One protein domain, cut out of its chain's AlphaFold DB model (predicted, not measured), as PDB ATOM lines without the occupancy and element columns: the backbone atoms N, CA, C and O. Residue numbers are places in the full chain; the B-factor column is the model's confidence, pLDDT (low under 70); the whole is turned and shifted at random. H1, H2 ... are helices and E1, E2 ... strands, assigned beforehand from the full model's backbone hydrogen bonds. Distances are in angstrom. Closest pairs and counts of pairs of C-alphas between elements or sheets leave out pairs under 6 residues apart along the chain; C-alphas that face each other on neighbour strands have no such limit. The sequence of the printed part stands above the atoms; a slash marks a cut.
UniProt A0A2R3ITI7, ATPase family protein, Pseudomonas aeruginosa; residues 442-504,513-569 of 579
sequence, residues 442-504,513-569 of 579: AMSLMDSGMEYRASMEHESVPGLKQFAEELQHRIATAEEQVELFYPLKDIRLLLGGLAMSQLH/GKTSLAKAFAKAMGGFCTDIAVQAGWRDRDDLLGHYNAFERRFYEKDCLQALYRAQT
ATOM      1  N   ALA A 442      -6.036  52.443 115.065       83.69
ATOM      2  CA  ALA A 442      -7.131  53.194 114.442       83.69
ATOM      3  C   ALA A 442      -8.458  52.428 114.572       83.69
ATOM      4  O   ALA A 442      -9.456  53.012 114.997       83.69
ATOM      5  N   MET A 443      -8.454  51.112 114.346       85.12
ATOM      6  CA  MET A 443      -9.615  50.252 114.626       85.12
ATOM      7  C   MET A 443     -10.018  50.276 116.101       85.12
ATOM      8  O   MET A 443     -11.191  50.470 116.405       85.12
ATOM      9  N   SER A 444      -9.060  50.160 117.030       84.88
ATOM     10  CA  SER A 444      -9.374  50.191 118.465       84.88
ATOM     11  C   SER A 444      -9.980  51.529 118.900       84.88
ATOM     12  O   SER A 444     -10.820  51.555 119.802       84.88
ATOM     13  N   LEU A 445      -9.582  52.642 118.268       84.81
ATOM     14  CA  LEU A 445     -10.211  53.946 118.483       84.81
ATOM     15  C   LEU A 445     -11.653  53.959 117.960       84.81
ATOM     16  O   LEU A 445     -12.543  54.405 118.686       84.81
ATOM     17  N   MET A 446     -11.902  53.428 116.759       82.81
ATOM     18  CA  MET A 446     -13.257  53.301 116.201       82.81
ATOM     19  C   MET A 446     -14.151  52.424 117.083       82.81
ATOM     20  O   MET A 446     -15.285  52.802 117.362       82.81
ATOM     21  N   ASP A 447     -13.624  51.320 117.615       82.44
ATOM     22  CA  ASP A 447     -14.354  50.450 118.540       82.44
ATOM     23  C   ASP A 447     -14.696  51.150 119.850       82.44
ATOM     24  O   ASP A 447     -15.746  50.882 120.425       82.44
ATOM     25  N   SER A 448     -13.823  52.024 120.356       81.81
ATOM     26  CA  SER A 448     -14.062  52.795 121.584       81.81
ATOM     27  C   SER A 448     -15.017  53.979 121.386       81.81
ATOM     28  O   SER A 448     -15.641  54.437 122.345       81.81
ATOM     29  N   GLY A 449     -15.163  54.464 120.149       83.62
ATOM     30  CA  GLY A 449     -15.959  55.638 119.824       83.62
ATOM     31  C   GLY A 449     -17.464  55.377 119.900       83.62
ATOM     32  O   GLY A 449     -18.008  54.536 119.184       83.62
ATOM     33  N   MET A 450     -18.164  56.166 120.718       74.00
ATOM     34  CA  MET A 450     -19.629  56.100 120.861       74.00
ATOM     35  C   MET A 450     -20.359  56.313 119.526       74.00
ATOM     36  O   MET A 450     -21.375  55.674 119.264       74.00
ATOM     37  N   GLU A 451     -19.801  57.150 118.648       76.12
ATOM     38  CA  GLU A 451     -20.347  57.428 117.320       76.12
ATOM     39  C   GLU A 451     -20.417  56.204 116.409       76.12
ATOM     40  O   GLU A 451     -21.282  56.176 115.545       76.12
ATOM     41  N   TYR A 452     -19.534  55.215 116.564       75.94
ATOM     42  CA  TYR A 452     -19.483  54.019 115.710       75.94
ATOM     43  C   TYR A 452     -20.360  52.882 116.265       75.94
ATOM     44  O   TYR A 452     -20.738  51.967 115.533       75.94
ATOM     45  N   ARG A 453     -20.717  52.956 117.557       74.06
ATOM     46  CA  ARG A 453     -21.569  51.980 118.259       74.06
ATOM     47  C   ARG A 453     -23.064  52.287 118.177       74.06
ATOM     48  O   ARG A 453     -23.868  51.379 118.363       74.06
ATOM     49  N   ALA A 454     -23.443  53.540 117.938       74.06
ATOM     50  CA  ALA A 454     -24.844  53.939 117.853       74.06
ATOM     51  C   ALA A 454     -25.502  53.382 116.578       74.06
ATOM     52  O   ALA A 454     -25.054  53.684 115.477       74.06
ATOM     53  N   SER A 455     -26.568  52.587 116.708       65.12
ATOM     54  CA  SER A 455     -27.345  52.108 115.558       65.12
ATOM     55  C   SER A 455     -28.191  53.235 114.960       65.12
ATOM     56  O   SER A 455     -28.867  53.946 115.699       65.12
ATOM     57  N   MET A 456     -28.179  53.385 113.632       65.69
ATOM     58  CA  MET A 456     -29.102  54.287 112.936       65.69
ATOM     59  C   MET A 456     -30.508  53.676 112.878       65.69
ATOM     60  O   MET A 456     -30.684  52.508 112.517       65.69
ATOM     61  N   GLU A 457     -31.514  54.478 113.224       62.12
ATOM     62  CA  GLU A 457     -32.915  54.154 112.965       62.12
ATOM     63  C   GLU A 457     -33.159  54.221 111.454       62.12
ATOM     64  O   GLU A 457     -32.775  55.185 110.792       62.12
ATOM     65  N   HIS A 458     -33.733  53.158 110.891       65.12
ATOM     66  CA  HIS A 458     -33.971  53.061 109.455       65.12
ATOM     67  C   HIS A 458     -35.345  53.652 109.134       65.12
ATOM     68  O   HIS A 458     -36.348  53.242 109.718       65.12
ATOM     69  N   GLU A 459     -35.399  54.595 108.195       66.06
ATOM     70  CA  GLU A 459     -36.653  55.155 107.690       66.06
ATOM     71  C   GLU A 459     -37.308  54.166 106.707       66.06
ATOM     72  O   GLU A 459     -36.636  53.573 105.858       66.06
ATOM     73  N   SER A 460     -38.622  53.951 106.829       61.34
ATOM     74  CA  SER A 460     -39.363  53.064 105.924       61.34
ATOM     75  C   SER A 460     -39.484  53.709 104.548       61.34
ATOM     76  O   SER A 460     -40.107  54.756 104.400       61.34
ATOM     77  N   VAL A 461     -38.928  53.054 103.532       67.75
ATOM     78  CA  VAL A 461     -38.863  53.594 102.173       67.75
ATOM     79  C   VAL A 461     -40.210  53.407 101.449       67.75
ATOM     80  O   VAL A 461     -40.710  52.279 101.399       67.75
ATOM     81  N   PRO A 462     -40.814  54.468 100.873       67.75
ATOM     82  CA  PRO A 462     -41.992  54.339 100.016       67.75
ATOM     83  C   PRO A 462     -41.656  53.623  98.693       67.75
ATOM     84  O   PRO A 462     -40.505  53.302  98.408       67.75
ATOM     85  N   GLY A 463     -42.658  53.324  97.859       77.62
ATOM     86  CA  GLY A 463     -42.464  52.529  96.637       77.62
ATOM     87  C   GLY A 463     -41.307  53.023  95.747       77.62
ATOM     88  O   GLY A 463     -41.069  54.223  95.629       77.62
ATOM     89  N   LEU A 464     -40.617  52.099  95.062       79.56
ATOM     90  CA  LEU A 464     -39.349  52.343  94.343       79.56
ATOM     91  C   LEU A 464     -39.355  53.573  93.413       79.56
ATOM     92  O   LEU A 464     -38.333  54.232  93.240       79.56
ATOM     93  N   LYS A 465     -40.504  53.887  92.803       82.19
ATOM     94  CA  LYS A 465     -40.659  55.063  91.938       82.19
ATOM     95  C   LYS A 465     -40.552  56.377  92.722       82.19
ATOM     96  O   LYS A 465     -39.813  57.253  92.288       82.19
ATOM     97  N   GLN A 466     -41.254  56.476  93.850       83.00
ATOM     98  CA  GLN A 466     -41.236  57.643  94.738       83.00
ATOM     99  C   GLN A 466     -39.858  57.790  95.381       83.00
ATOM    100  O   GLN A 466     -39.288  58.873  95.364       83.00
ATOM    101  N   PHE A 467     -39.260  56.676  95.807       84.25
ATOM    102  CA  PHE A 467     -37.903  56.679  96.342       84.25
ATOM    103  C   PHE A 467     -36.859  57.176  95.332       84.25
ATOM    104  O   PHE A 467     -35.974  57.942  95.693       84.25
ATOM    105  N   ALA A 468     -36.954  56.786  94.055       84.94
ATOM    106  CA  ALA A 468     -36.027  57.269  93.028       84.94
ATOM    107  C   ALA A 468     -36.176  58.780  92.751       84.94
ATOM    108  O   ALA A 468     -35.178  59.443  92.469       84.94
ATOM    109  N   GLU A 469     -37.398  59.314  92.831       85.62
ATOM    110  CA  GLU A 469     -37.694  60.749  92.695       85.62
ATOM    111  C   GLU A 469     -37.177  61.532  93.918       85.62
ATOM    112  O   GLU A 469     -36.443  62.507  93.770       85.62
ATOM    113  N   GLU A 470     -37.447  61.053  95.133       84.00
ATOM    114  CA  GLU A 470     -36.929  61.636  96.378       84.00
ATOM    115  C   GLU A 470     -35.400  61.602  96.437       84.00
ATOM    116  O   GLU A 470     -34.764  62.595  96.788       84.00
ATOM    117  N   LEU A 471     -34.790  60.481  96.047       84.50
ATOM    118  CA  LEU A 471     -33.342  60.334  95.993       84.50
ATOM    119  C   LEU A 471     -32.719  61.294  94.973       84.50
ATOM    120  O   LEU A 471     -31.665  61.854  95.252       84.50
ATOM    121  N   GLN A 472     -33.364  61.535  93.826       87.62
ATOM    122  CA  GLN A 472     -32.909  62.542  92.864       87.62
ATOM    123  C   GLN A 472     -32.869  63.937  93.487       87.62
ATOM    124  O   GLN A 472     -31.863  64.633  93.352       87.62
ATOM    125  N   HIS A 473     -33.921  64.324  94.209       84.75
ATOM    126  CA  HIS A 473     -33.970  65.609  94.903       84.75
ATOM    127  C   HIS A 473     -32.943  65.702  96.041       84.75
ATOM    128  O   HIS A 473     -32.284  66.734  96.189       84.75
ATOM    129  N   ARG A 474     -32.746  64.621  96.805       83.31
ATOM    130  CA  ARG A 474     -31.728  64.554  97.864       83.31
ATOM    131  C   ARG A 474     -30.310  64.618  97.294       83.31
ATOM    132  O   ARG A 474     -29.483  65.324  97.846       83.31
ATOM    133  N   ILE A 475     -30.023  63.943  96.177       84.62
ATOM    134  CA  ILE A 475     -28.718  64.011  95.492       84.62
ATOM    135  C   ILE A 475     -28.465  65.419  94.949       84.62
ATOM    136  O   ILE A 475     -27.360  65.932  95.104       84.62
ATOM    137  N   ALA A 476     -29.484  66.055  94.362       82.38
ATOM    138  CA  ALA A 476     -29.370  67.412  93.833       82.38
ATOM    139  C   ALA A 476     -29.054  68.454  94.920       82.38
ATOM    140  O   ALA A 476     -28.407  69.450  94.622       82.38
ATOM    141  N   THR A 477     -29.461  68.203  96.169       80.69
ATOM    142  CA  THR A 477     -29.259  69.097  97.326       80.69
ATOM    143  C   THR A 477     -28.164  68.623  98.295       80.69
ATOM    144  O   THR A 477     -27.906  69.279  99.299       80.69
ATOM    145  N   ALA A 478     -27.496  67.499  98.012       73.38
ATOM    146  CA  ALA A 478     -26.520  66.883  98.918       73.38
ATOM    147  C   ALA A 478     -25.187  67.649  99.032       73.38
ATOM    148  O   ALA A 478     -24.415  67.406  99.966       73.38
ATOM    149  N   GLU A 479     -24.873  68.532  98.082       74.38
ATOM    150  CA  GLU A 479     -23.703  69.411  98.130       74.38
ATOM    151  C   GLU A 479     -24.131  70.861  98.370       74.38
ATOM    152  O   GLU A 479     -24.840  71.453  97.569       74.38
ATOM    153  N   GLU A 480     -23.645  71.452  99.466       62.50
ATOM    154  CA  GLU A 480     -24.016  72.804  99.924       62.50
ATOM    155  C   GLU A 480     -23.689  73.927  98.920       62.50
ATOM    156  O   GLU A 480     -24.173  75.045  99.069       62.50
ATOM    157  N   GLN A 481     -22.847  73.654  97.919       60.72
ATOM    158  CA  GLN A 481     -22.309  74.662  96.997       60.72
ATOM    159  C   GLN A 481     -22.629  74.397  95.517       60.72
ATOM    160  O   GLN A 481     -22.403  75.284  94.696       60.72
ATOM    161  N   VAL A 482     -23.126  73.207  95.152       69.94
ATOM    162  CA  VAL A 482     -23.361  72.820  93.750       69.94
ATOM    163  C   VAL A 482     -24.599  71.936  93.647       69.94
ATOM    164  O   VAL A 482     -24.648  70.858  94.235       69.94
ATOM    165  N   GLU A 483     -25.570  72.359  92.839       74.81
ATOM    166  CA  GLU A 483     -26.731  71.534  92.507       74.81
ATOM    167  C   GLU A 483     -26.365  70.527  91.405       74.81
ATOM    168  O   GLU A 483     -26.094  70.892  90.256       74.81
ATOM    169  N   LEU A 484     -26.340  69.239  91.752       76.69
ATOM    170  CA  LEU A 484     -25.998  68.159  90.825       76.69
ATOM    171  C   LEU A 484     -27.262  67.485  90.280       76.69
ATOM    172  O   LEU A 484     -27.836  66.591  90.903       76.69
ATOM    173  N   PHE A 485     -27.687  67.882  89.080       80.50
ATOM    174  CA  PHE A 485     -28.852  67.289  88.421       80.50
ATOM    175  C   PHE A 485     -28.470  66.091  87.550       80.50
ATOM    176  O   PHE A 485     -27.906  66.240  86.467       80.50
ATOM    177  N   TYR A 486     -28.850  64.896  88.001       83.81
ATOM    178  CA  TYR A 486     -28.724  63.661  87.225       83.81
ATOM    179  C   TYR A 486     -30.076  63.231  86.650       83.81
ATOM    180  O   TYR A 486     -31.093  63.357  87.338       83.81
ATOM    181  N   PRO A 487     -30.127  62.686  85.420       86.69
ATOM    182  CA  PRO A 487     -31.342  62.100  84.873       86.69
ATOM    183  C   PRO A 487     -31.877  60.976  85.759       86.69
ATOM    184  O   PRO A 487     -31.142  60.102  86.220       86.69
ATOM    185  N   LEU A 488     -33.197  60.929  85.916       85.94
ATOM    186  CA  LEU A 488     -33.864  59.929  86.748       85.94
ATOM    187  C   LEU A 488     -33.630  58.487  86.248       85.94
ATOM    188  O   LEU A 488     -33.630  57.535  87.026       85.94
ATOM    189  N   LYS A 489     -33.359  58.322  84.946       87.25
ATOM    190  CA  LYS A 489     -32.924  57.051  84.349       87.25
ATOM    191  C   LYS A 489     -31.597  56.558  84.943       87.25
ATOM    192  O   LYS A 489     -31.490  55.373  85.243       87.25
ATOM    193  N   ASP A 490     -30.632  57.450  85.146       86.69
ATOM    194  CA  ASP A 490     -29.291  57.102  85.627       86.69
ATOM    195  C   ASP A 490     -29.312  56.772  87.123       86.69
ATOM    196  O   ASP A 490     -28.646  55.839  87.561       86.69
ATOM    197  N   ILE A 491     -30.165  57.452  87.894       86.69
ATOM    198  CA  ILE A 491     -30.406  57.136  89.310       86.69
ATOM    199  C   ILE A 491     -31.081  55.770  89.459       86.69
ATOM    200  O   ILE A 491     -30.680  54.967  90.299       86.69
ATOM    201  N   ARG A 492     -32.074  55.456  88.615       87.75
ATOM    202  CA  ARG A 492     -32.690  54.118  88.587       87.75
ATOM    203  C   ARG A 492     -31.686  53.036  88.192       87.75
ATOM    204  O   ARG A 492     -31.725  51.950  88.763       87.75
ATOM    205  N   LEU A 493     -30.796  53.327  87.245       87.94
ATOM    206  CA  LEU A 493     -29.726  52.413  86.845       87.94
ATOM    207  C   LEU A 493     -28.717  52.199  87.982       87.94
ATOM    208  O   LEU A 493     -28.324  51.064  88.224       87.94
ATOM    209  N   LEU A 494     -28.351  53.258  88.711       86.88
ATOM    210  CA  LEU A 494     -27.502  53.175  89.901       86.88
ATOM    211  C   LEU A 494     -28.151  52.309  90.986       86.88
ATOM    212  O   LEU A 494     -27.517  51.382  91.478       86.88
ATOM    213  N   LEU A 495     -29.421  52.563  91.316       86.31
ATOM    214  CA  LEU A 495     -30.181  51.772  92.290       86.31
ATOM    215  C   LEU A 495     -30.290  50.300  91.878       86.31
ATOM    216  O   LEU A 495     -30.030  49.410  92.686       86.31
ATOM    217  N   GLY A 496     -30.626  50.039  90.612       87.06
ATOM    218  CA  GLY A 496     -30.662  48.684  90.065       87.06
ATOM    219  C   GLY A 496     -29.289  48.014  90.101       87.06
ATOM    220  O   GLY A 496     -29.187  46.847  90.457       87.06
ATOM    221  N   GLY A 497     -28.222  48.756  89.806       87.19
ATOM    222  CA  GLY A 497     -26.848  48.273  89.893       87.19
ATOM    223  C   GLY A 497     -26.459  47.892  91.320       87.19
ATOM    224  O   GLY A 497     -25.942  46.795  91.534       87.19
ATOM    225  N   LEU A 498     -26.730  48.762  92.296       85.50
ATOM    226  CA  LEU A 498     -26.452  48.533  93.722       85.50
ATOM    227  C   LEU A 498     -27.194  47.310  94.275       85.50
ATOM    228  O   LEU A 498     -26.658  46.605  95.124       85.50
ATOM    229  N   ALA A 499     -28.397  47.025  93.773       84.50
ATOM    230  CA  ALA A 499     -29.139  45.818  94.134       84.50
ATOM    231  C   ALA A 499     -28.519  44.527  93.559       84.50
ATOM    232  O   ALA A 499     -28.703  43.455  94.132       84.50
ATOM    233  N   MET A 500     -27.793  44.611  92.439       86.00
ATOM    234  CA  MET A 500     -27.256  43.444  91.725       86.00
ATOM    235  C   MET A 500     -25.836  43.057  92.156       86.00
ATOM    236  O   MET A 500     -25.469  41.887  92.081       86.00
ATOM    237  N   SER A 501     -25.016  44.021  92.576       86.31
ATOM    238  CA  SER A 501     -23.602  43.812  92.917       86.31
ATOM    239  C   SER A 501     -23.173  44.738  94.052       86.31
ATOM    240  O   SER A 501     -23.773  45.784  94.249       86.31
ATOM    241  N   GLN A 502     -22.111  44.373  94.773       82.31
ATOM    242  CA  GLN A 502     -21.439  45.234  95.761       82.31
ATOM    243  C   GLN A 502     -20.289  46.053  95.149       82.31
ATOM    244  O   GLN A 502     -19.824  47.008  95.764       82.31
ATOM    245  N   LEU A 503     -19.820  45.672  93.957       87.38
ATOM    246  CA  LEU A 503     -18.749  46.343  93.223       87.38
ATOM    247  C   LEU A 503     -19.298  46.921  91.917       87.38
ATOM    248  O   LEU A 503     -19.879  46.189  91.109       87.38
ATOM    249  N   HIS A 504     -19.053  48.212  91.691       87.06
ATOM    250  CA  HIS A 504     -19.504  48.936  90.503       87.06
ATOM    251  C   HIS A 504     -18.359  49.702  89.868       87.06
ATOM    252  O   HIS A 504     -17.544  50.321  90.550       87.06
ATOM    253  N   GLY A 513     -18.883  64.016  86.184       77.81
ATOM    254  CA  GLY A 513     -19.436  63.960  87.543       77.81
ATOM    255  C   GLY A 513     -19.586  62.555  88.145       77.81
ATOM    256  O   GLY A 513     -20.384  62.385  89.057       77.81
ATOM    257  N   LYS A 514     -18.834  61.546  87.679       86.62
ATOM    258  CA  LYS A 514     -18.900  60.156  88.196       86.62
ATOM    259  C   LYS A 514     -18.552  60.054  89.684       86.62
ATOM    260  O   LYS A 514     -19.284  59.449  90.458       86.62
ATOM    261  N   THR A 515     -17.447  60.680  90.087       85.06
ATOM    262  CA  THR A 515     -17.020  60.727  91.493       85.06
ATOM    263  C   THR A 515     -17.999  61.546  92.337       85.06
ATOM    264  O   THR A 515     -18.321  61.156  93.454       85.06
ATOM    265  N   SER A 516     -18.515  62.648  91.785       86.12
ATOM    266  CA  SER A 516     -19.514  63.496  92.444       86.12
ATOM    267  C   SER A 516     -20.832  62.754  92.674       86.12
ATOM    268  O   SER A 516     -21.376  62.837  93.768       86.12
ATOM    269  N   LEU A 517     -21.291  61.944  91.711       86.06
ATOM    270  CA  LEU A 517     -22.497  61.123  91.846       86.06
ATOM    271  C   LEU A 517     -22.370  60.138  93.011       86.06
ATOM    272  O   LEU A 517     -23.273  60.050  93.836       86.06
ATOM    273  N   ALA A 518     -21.245  59.421  93.102       86.19
ATOM    274  CA  ALA A 518     -21.009  58.459  94.179       86.19
ATOM    275  C   ALA A 518     -20.987  59.136  95.563       86.19
ATOM    276  O   ALA A 518     -21.612  58.648  96.507       86.19
ATOM    277  N   LYS A 519     -20.333  60.299  95.670       87.06
ATOM    278  CA  LYS A 519     -20.283  61.097  96.905       87.06
ATOM    279  C   LYS A 519     -21.646  61.645  97.308       87.06
ATOM    280  O   LYS A 519     -22.034  61.523  98.468       87.06
ATOM    281  N   ALA A 520     -22.357  62.251  96.362       86.31
ATOM    282  CA  ALA A 520     -23.668  62.841  96.591       86.31
ATOM    283  C   ALA A 520     -24.696  61.764  96.953       86.31
ATOM    284  O   ALA A 520     -25.469  61.956  97.887       86.31
ATOM    285  N   PHE A 521     -24.646  60.596  96.302       87.25
ATOM    286  CA  PHE A 521     -25.469  59.441  96.660       87.25
ATOM    287  C   PHE A 521     -25.205  58.967  98.095       87.25
ATOM    288  O   PHE A 521     -26.146  58.814  98.870       87.25
ATOM    289  N   ALA A 522     -23.937  58.784  98.482       85.94
ATOM    290  CA  ALA A 522     -23.595  58.353  99.837       85.94
ATOM    291  C   ALA A 522     -24.108  59.341 100.899       85.94
ATOM    292  O   ALA A 522     -24.726  58.917 101.873       85.94
ATOM    293  N   LYS A 523     -23.932  60.651 100.673       84.31
ATOM    294  CA  LYS A 523     -24.455  61.708 101.554       84.31
ATOM    295  C   LYS A 523     -25.985  61.721 101.612       84.31
ATOM    296  O   LYS A 523     -26.543  61.781 102.702       84.31
ATOM    297  N   ALA A 524     -26.659  61.620 100.465       84.00
ATOM    298  CA  ALA A 524     -28.121  61.609 100.366       84.00
ATOM    299  C   ALA A 524     -28.760  60.431 101.124       84.00
ATOM    300  O   ALA A 524     -29.864  60.554 101.655       84.00
ATOM    301  N   MET A 525     -28.048  59.304 101.197       80.94
ATOM    302  CA  MET A 525     -28.444  58.112 101.951       80.94
ATOM    303  C   MET A 525     -28.048  58.163 103.438       80.94
ATOM    304  O   MET A 525     -28.311  57.208 104.166       80.94
ATOM    305  N   GLY A 526     -27.387  59.231 103.900       77.06
ATOM    306  CA  GLY A 526     -26.853  59.328 105.265       77.06
ATOM    307  C   GLY A 526     -25.656  58.404 105.535       77.06
ATOM    308  O   GLY A 526     -25.276  58.192 106.687       77.06
ATOM    309  N   GLY A 527     -25.062  57.840 104.481       78.69
ATOM    310  CA  GLY A 527     -23.856  57.023 104.535       78.69
ATOM    311  C   GLY A 527     -22.579  57.864 104.506       78.69
ATOM    312  O   GLY A 527     -22.590  59.066 104.243       78.69
ATOM    313  N   PHE A 528     -21.442  57.219 104.765       81.38
ATOM    314  CA  PHE A 528     -20.129  57.844 104.614       81.38
ATOM    315  C   PHE A 528     -19.469  57.387 103.306       81.38
ATOM    316  O   PHE A 528     -19.640  56.247 102.882       81.38
ATOM    317  N   CYS A 529     -18.700  58.275 102.675       84.56
ATOM    318  CA  CYS A 529     -17.903  57.977 101.487       84.56
ATOM    319  C   CYS A 529     -16.439  58.299 101.780       84.56
ATOM    320  O   CYS A 529     -16.128  59.408 102.215       84.56
ATOM    321  N   THR A 530     -15.551  57.336 101.551       86.69
ATOM    322  CA  THR A 530     -14.099  57.508 101.670       86.69
ATOM    323  C   THR A 530     -13.465  57.416 100.295       86.69
ATOM    324  O   THR A 530     -13.500  56.360  99.662       86.69
ATOM    325  N   ASP A 531     -12.870  58.515  99.848       87.44
ATOM    326  CA  ASP A 531     -12.140  58.549  98.589       87.44
ATOM    327  C   ASP A 531     -10.763  57.922  98.766       87.44
ATOM    328  O   ASP A 531      -9.944  58.408  99.544       87.44
ATOM    329  N   ILE A 532     -10.490  56.864  98.009       88.06
ATOM    330  CA  ILE A 532      -9.197  56.184  98.020       88.06
ATOM    331  C   ILE A 532      -8.567  56.382  96.644       88.06
ATOM    332  O   ILE A 532      -8.944  55.733  95.668       88.06
ATOM    333  N   ALA A 533      -7.635  57.330  96.551       84.81
ATOM    334  CA  ALA A 533      -6.921  57.609  95.312       84.81
ATOM    335  C   ALA A 533      -5.849  56.536  95.064       84.81
ATOM    336  O   ALA A 533      -4.923  56.379  95.859       84.81
ATOM    337  N   VAL A 534      -5.965  55.818  93.945       81.94
ATOM    338  CA  VAL A 534      -4.969  54.824  93.527       81.94
ATOM    339  C   VAL A 534      -3.667  55.540  93.167       81.94
ATOM    340  O   VAL A 534      -3.670  56.466  92.354       81.94
ATOM    341  N   GLN A 535      -2.549  55.115  93.756       81.50
ATOM    342  CA  GLN A 535      -1.229  55.673  93.458       81.50
ATOM    343  C   GLN A 535      -0.492  54.800  92.439       81.50
ATOM    344  O   GLN A 535      -0.582  53.576  92.474       81.50
ATOM    345  N   ALA A 536       0.303  55.425  91.564       75.44
ATOM    346  CA  ALA A 536       1.045  54.739  90.498       75.44
ATOM    347  C   ALA A 536       2.073  53.697  90.996       75.44
ATOM    348  O   ALA A 536       2.586  52.912  90.204       75.44
ATOM    349  N   GLY A 537       2.391  53.699  92.294       79.75
ATOM    350  CA  GLY A 537       3.334  52.773  92.921       79.75
ATOM    351  C   GLY A 537       2.706  51.544  93.577       79.75
ATOM    352  O   GLY A 537       3.461  50.723  94.081       79.75
ATOM    353  N   TRP A 538       1.376  51.410  93.599       85.00
ATOM    354  CA  TRP A 538       0.719  50.271  94.247       85.00
ATOM    355  C   TRP A 538       0.943  48.992  93.446       85.00
ATOM    356  O   TRP A 538       0.599  48.923  92.264       85.00
ATOM    357  N   ARG A 539       1.525  47.985  94.090       82.75
ATOM    358  CA  ARG A 539       1.822  46.681  93.482       82.75
ATOM    359  C   ARG A 539       1.249  45.540  94.300       82.75
ATOM    360  O   ARG A 539       0.760  44.575  93.718       82.75
ATOM    361  N   ASP A 540       1.253  45.689  95.621       85.00
ATOM    362  CA  ASP A 540       0.902  44.624  96.547       85.00
ATOM    363  C   ASP A 540      -0.333  44.970  97.382       85.00
ATOM    364  O   ASP A 540      -0.731  46.125  97.544       85.00
ATOM    365  N   ARG A 541      -0.954  43.937  97.963       84.38
ATOM    366  CA  ARG A 541      -2.104  44.087  98.872       84.38
ATOM    367  C   ARG A 541      -1.789  45.008 100.053       84.38
ATOM    368  O   ARG A 541      -2.675  45.710 100.542       84.38
ATOM    369  N   ASP A 542      -0.539  45.001 100.493       86.12
ATOM    370  CA  ASP A 542      -0.073  45.766 101.642       86.12
ATOM    371  C   ASP A 542      -0.060  47.282 101.362       86.12
ATOM    372  O   ASP A 542      -0.187  48.081 102.291       86.12
ATOM    373  N   ASP A 543      -0.020  47.695 100.089       83.88
ATOM    374  CA  ASP A 543      -0.150  49.106  99.702       83.88
ATOM    375  C   ASP A 543      -1.578  49.628  99.922       83.88
ATOM    376  O   ASP A 543      -1.771  50.789 100.292       83.88
ATOM    377  N   LEU A 544      -2.574  48.751  99.737       85.25
ATOM    378  CA  LEU A 544      -3.992  49.067  99.897       85.25
ATOM    379  C   LEU A 544      -4.455  48.909 101.350       85.25
ATOM    380  O   LEU A 544      -5.129  49.788 101.883       85.25
ATOM    381  N   LEU A 545      -4.125  47.784 101.990       88.81
ATOM    382  CA  LEU A 545      -4.612  47.458 103.335       88.81
ATOM    383  C   LEU A 545      -3.692  47.989 104.441       88.81
ATOM    384  O   LEU A 545      -4.168  48.342 105.520       88.81
ATOM    385  N   GLY A 546      -2.394  48.091 104.170       89.62
ATOM    386  CA  GLY A 546      -1.370  48.372 105.167       89.62
ATOM    387  C   GLY A 546      -0.445  47.186 105.414       89.62
ATOM    388  O   GLY A 546      -0.647  46.096 104.884       89.62
ATOM    389  N   HIS A 547       0.565  47.397 106.254       89.44
ATOM    390  CA  HIS A 547       1.570  46.385 106.582       89.44
ATOM    391  C   HIS A 547       1.799  46.283 108.090       89.44
ATOM    392  O   HIS A 547       1.622  47.244 108.843       89.44
ATOM    393  N   TYR A 548       2.227  45.103 108.534       87.06
ATOM    394  CA  TYR A 548       2.595  44.862 109.922       87.06
ATOM    395  C   TYR A 548       4.074  45.164 110.151       87.06
ATOM    396  O   TYR A 548       4.942  44.559 109.521       87.06
ATOM    397  N   ASN A 549       4.374  46.055 111.092       84.12
ATOM    398  CA  ASN A 549       5.735  46.265 111.559       84.12
ATOM    399  C   ASN A 549       6.022  45.328 112.741       84.12
ATOM    400  O   ASN A 549       5.496  45.513 113.840       84.12
ATOM    401  N   ALA A 550       6.886  44.336 112.514       78.19
ATOM    402  CA  ALA A 550       7.254  43.333 113.512       78.19
ATOM    403  C   ALA A 550       8.058  43.902 114.696       78.19
ATOM    404  O   ALA A 550       7.952  43.375 115.805       78.19
ATOM    405  N   PHE A 551       8.821  44.982 114.490       72.88
ATOM    406  CA  PHE A 551       9.592  45.635 115.554       72.88
ATOM    407  C   PHE A 551       8.681  46.413 116.500       72.88
ATOM    408  O   PHE A 551       8.790  46.294 117.717       72.88
ATOM    409  N   GLU A 552       7.734  47.160 115.937       71.19
ATOM    410  CA  GLU A 552       6.771  47.957 116.706       71.19
ATOM    411  C   GLU A 552       5.550  47.148 117.164       71.19
ATOM    412  O   GLU A 552       4.720  47.648 117.921       71.19
ATOM    413  N   ARG A 553       5.424  45.900 116.689       79.69
ATOM    414  CA  ARG A 553       4.258  45.018 116.860       79.69
ATOM    415  C   ARG A 553       2.927  45.679 116.492       79.69
ATOM    416  O   ARG A 553       1.882  45.350 117.055       79.69
ATOM    417  N   ARG A 554       2.970  46.592 115.526       83.31
ATOM    418  CA  ARG A 554       1.864  47.466 115.143       83.31
ATOM    419  C   ARG A 554       1.534  47.284 113.673       83.31
ATOM    420  O   ARG A 554       2.429  47.214 112.833       83.31
ATOM    421  N   PHE A 555       0.246  47.261 113.362       88.25
ATOM    422  CA  PHE A 555      -0.228  47.316 111.991       88.25
ATOM    423  C   PHE A 555      -0.418  48.772 111.547       88.25
ATOM    424  O   PHE A 555      -1.081  49.567 112.218       88.25
ATOM    425  N   TYR A 556       0.184  49.132 110.418       87.00
ATOM    426  CA  TYR A 556       0.021  50.438 109.789       87.00
ATOM    427  C   TYR A 556      -1.226  50.432 108.910       87.00
ATOM    428  O   TYR A 556      -1.159  50.157 107.718       87.00
ATOM    429  N   GLU A 557      -2.368  50.721 109.525       88.94
ATOM    430  CA  GLU A 557      -3.684  50.705 108.883       88.94
ATOM    431  C   GLU A 557      -3.828  51.832 107.848       88.94
ATOM    432  O   GLU A 557      -3.757  53.014 108.193       88.94
ATOM    433  N   LYS A 558      -4.071  51.475 106.582       90.00
ATOM    434  CA  LYS A 558      -4.362  52.431 105.502       90.00
ATOM    435  C   LYS A 558      -5.847  52.800 105.456       90.00
ATOM    436  O   LYS A 558      -6.695  52.058 105.950       90.00
ATOM    437  N   ASP A 559      -6.162  53.910 104.793       87.31
ATOM    438  CA  ASP A 559      -7.523  54.459 104.703       87.31
ATOM    439  C   ASP A 559      -8.539  53.457 104.136       87.31
ATOM    440  O   ASP A 559      -9.682  53.420 104.583       87.31
ATOM    441  N   CYS A 560      -8.122  52.585 103.207       88.50
ATOM    442  CA  CYS A 560      -8.988  51.533 102.672       88.50
ATOM    443  C   CYS A 560      -9.404  50.520 103.746       88.50
ATOM    444  O   CYS A 560     -10.587  50.214 103.886       88.50
ATOM    445  N   LEU A 561      -8.449  50.039 104.545       90.19
ATOM    446  CA  LEU A 561      -8.723  49.103 105.631       90.19
ATOM    447  C   LEU A 561      -9.576  49.752 106.730       90.19
ATOM    448  O   LEU A 561     -10.522  49.136 107.218       90.19
ATOM    449  N   GLN A 562      -9.287  51.008 107.069       89.69
ATOM    450  CA  GLN A 562     -10.082  51.779 108.024       89.69
ATOM    451  C   GLN A 562     -11.523  51.986 107.533       89.69
ATOM    452  O   GLN A 562     -12.464  51.826 108.307       89.69
ATOM    453  N   ALA A 563     -11.720  52.286 106.246       88.19
ATOM    454  CA  ALA A 563     -13.043  52.440 105.645       88.19
ATOM    455  C   ALA A 563     -13.845  51.131 105.652       88.19
ATOM    456  O   ALA A 563     -15.024  51.130 106.010       88.19
ATOM    457  N   LEU A 564     -13.195  50.015 105.305       87.50
ATOM    458  CA  LEU A 564     -13.797  48.681 105.354       87.50
ATOM    459  C   LEU A 564     -14.202  48.301 106.780       87.50
ATOM    460  O   LEU A 564     -15.305  47.796 106.987       87.50
ATOM    461  N   TYR A 565     -13.336  48.572 107.758       88.69
ATOM    462  CA  TYR A 565     -13.630  48.317 109.164       88.69
ATOM    463  C   TYR A 565     -14.794  49.181 109.652       88.69
ATOM    464  O   TYR A 565     -15.765  48.672 110.209       88.69
ATOM    465  N   ARG A 566     -14.762  50.484 109.346       86.25
ATOM    466  CA  ARG A 566     -15.835  51.427 109.671       86.25
ATOM    467  C   ARG A 566     -17.183  50.968 109.118       86.25
ATOM    468  O   ARG A 566     -18.171  51.025 109.846       86.25
ATOM    469  N   ALA A 567     -17.229  50.458 107.888       84.25
ATOM    470  CA  ALA A 567     -18.459  49.958 107.269       84.25
ATOM    471  C   ALA A 567     -19.079  48.766 108.026       84.25
ATOM    472  O   ALA A 567     -20.288  48.563 107.960       84.25
ATOM    473  N   GLN A 568     -18.271  47.999 108.765       83.94
ATOM    474  CA  GLN A 568     -18.720  46.849 109.559       83.94
ATOM    475  C   GLN A 568     -19.126  47.213 110.992       83.94
ATOM    476  O   GLN A 568     -19.686  46.373 111.699       83.94
ATOM    477  N   THR A 569     -18.871  48.443 111.444       83.50
ATOM    478  CA  THR A 569     -19.239  48.855 112.806       83.50
ATOM    479  C   THR A 569     -20.764  48.975 112.972       83.50
ATOM    480  O   THR A 569     -21.472  49.221 111.990       83.50
TER     481      THR A 569
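This is residues 442 to 504 and 513 to 569 of the 579 residues of the protein "ATPase family protein" of Pseudomonas aeruginosa (UniProt A0A2R3ITI7). Two loosely joined lobes make this elongated model: one holds the hairpin of E1 and E2 and H7, with H1 and H6 packed on H7 and H2 close by; the other holds H3, with H4 and H5 packed on it. Residues 454 to 463 and 525 to 540 run between the lobes, and the tip of the hairpin sticks out with residues 549 to 554, of which 549 belongs to E1 and 554 to E2. The 120 printed residues include seven named helices and two antiparallel strands, ordered H1 H2 H3 H4 H5 H6 E1 E2 H7, mostly helix. The whole is loose, with a radius of gyration of the C-alphas of 17.8 A and spans of 56 by 36 by 32 A.

Find C-alpha 546 at (-1.370, 48.372, 105.167), where E1, residues 546 to 549, begins; E2 is residues 554 to 557. H6 is residues 541 to 545, and H7, 559 to 568, spans 14.4 A to C-alpha 568 at (-18.720, 46.849, 109.559). H1 is residues 442 to 448 and H2 450 to 453. Look farther off for H3, 464 to 477, 19.8 A; H4, 488 to 500, 18.4 A; and H5, 514 to 524, 15.3 A.

In the hairpin, N 556 and O 547 are 2.8 A apart, within hydrogen-bond range. H6 touches H7, closest at C-alphas 545 and 561, 5.0 A. H1 touches H7 at C-alphas 443 and 562, 6.8 A, at a shallow tilt of 26 degrees, the same way. H3 touches H5 at C-alphas 474 and 524, 5.3 A, about perpendicular at 74 degrees. H3 touches H4 at C-alphas 468 and 492, 6.4 A, at a steep tilt of 68 degrees, only just short of about perpendicular, opposite ways. H3 and H7 are apart. Every O i to N i+4 pair is within hydrogen-bond range in H1, H3, H4, H5, H6 and H7; H2 is too short for one.

C-alphas 465 and 551 are the two farthest apart, 56.3 A. Residues 505 to 512 are not printed; C-alphas 504 and 513 lie 15.3 A apart across the cut. The link from H5 to H6 is long, 16 residues. Look for pLDDT under 70 at residues 455 to 462 and 480 to 482.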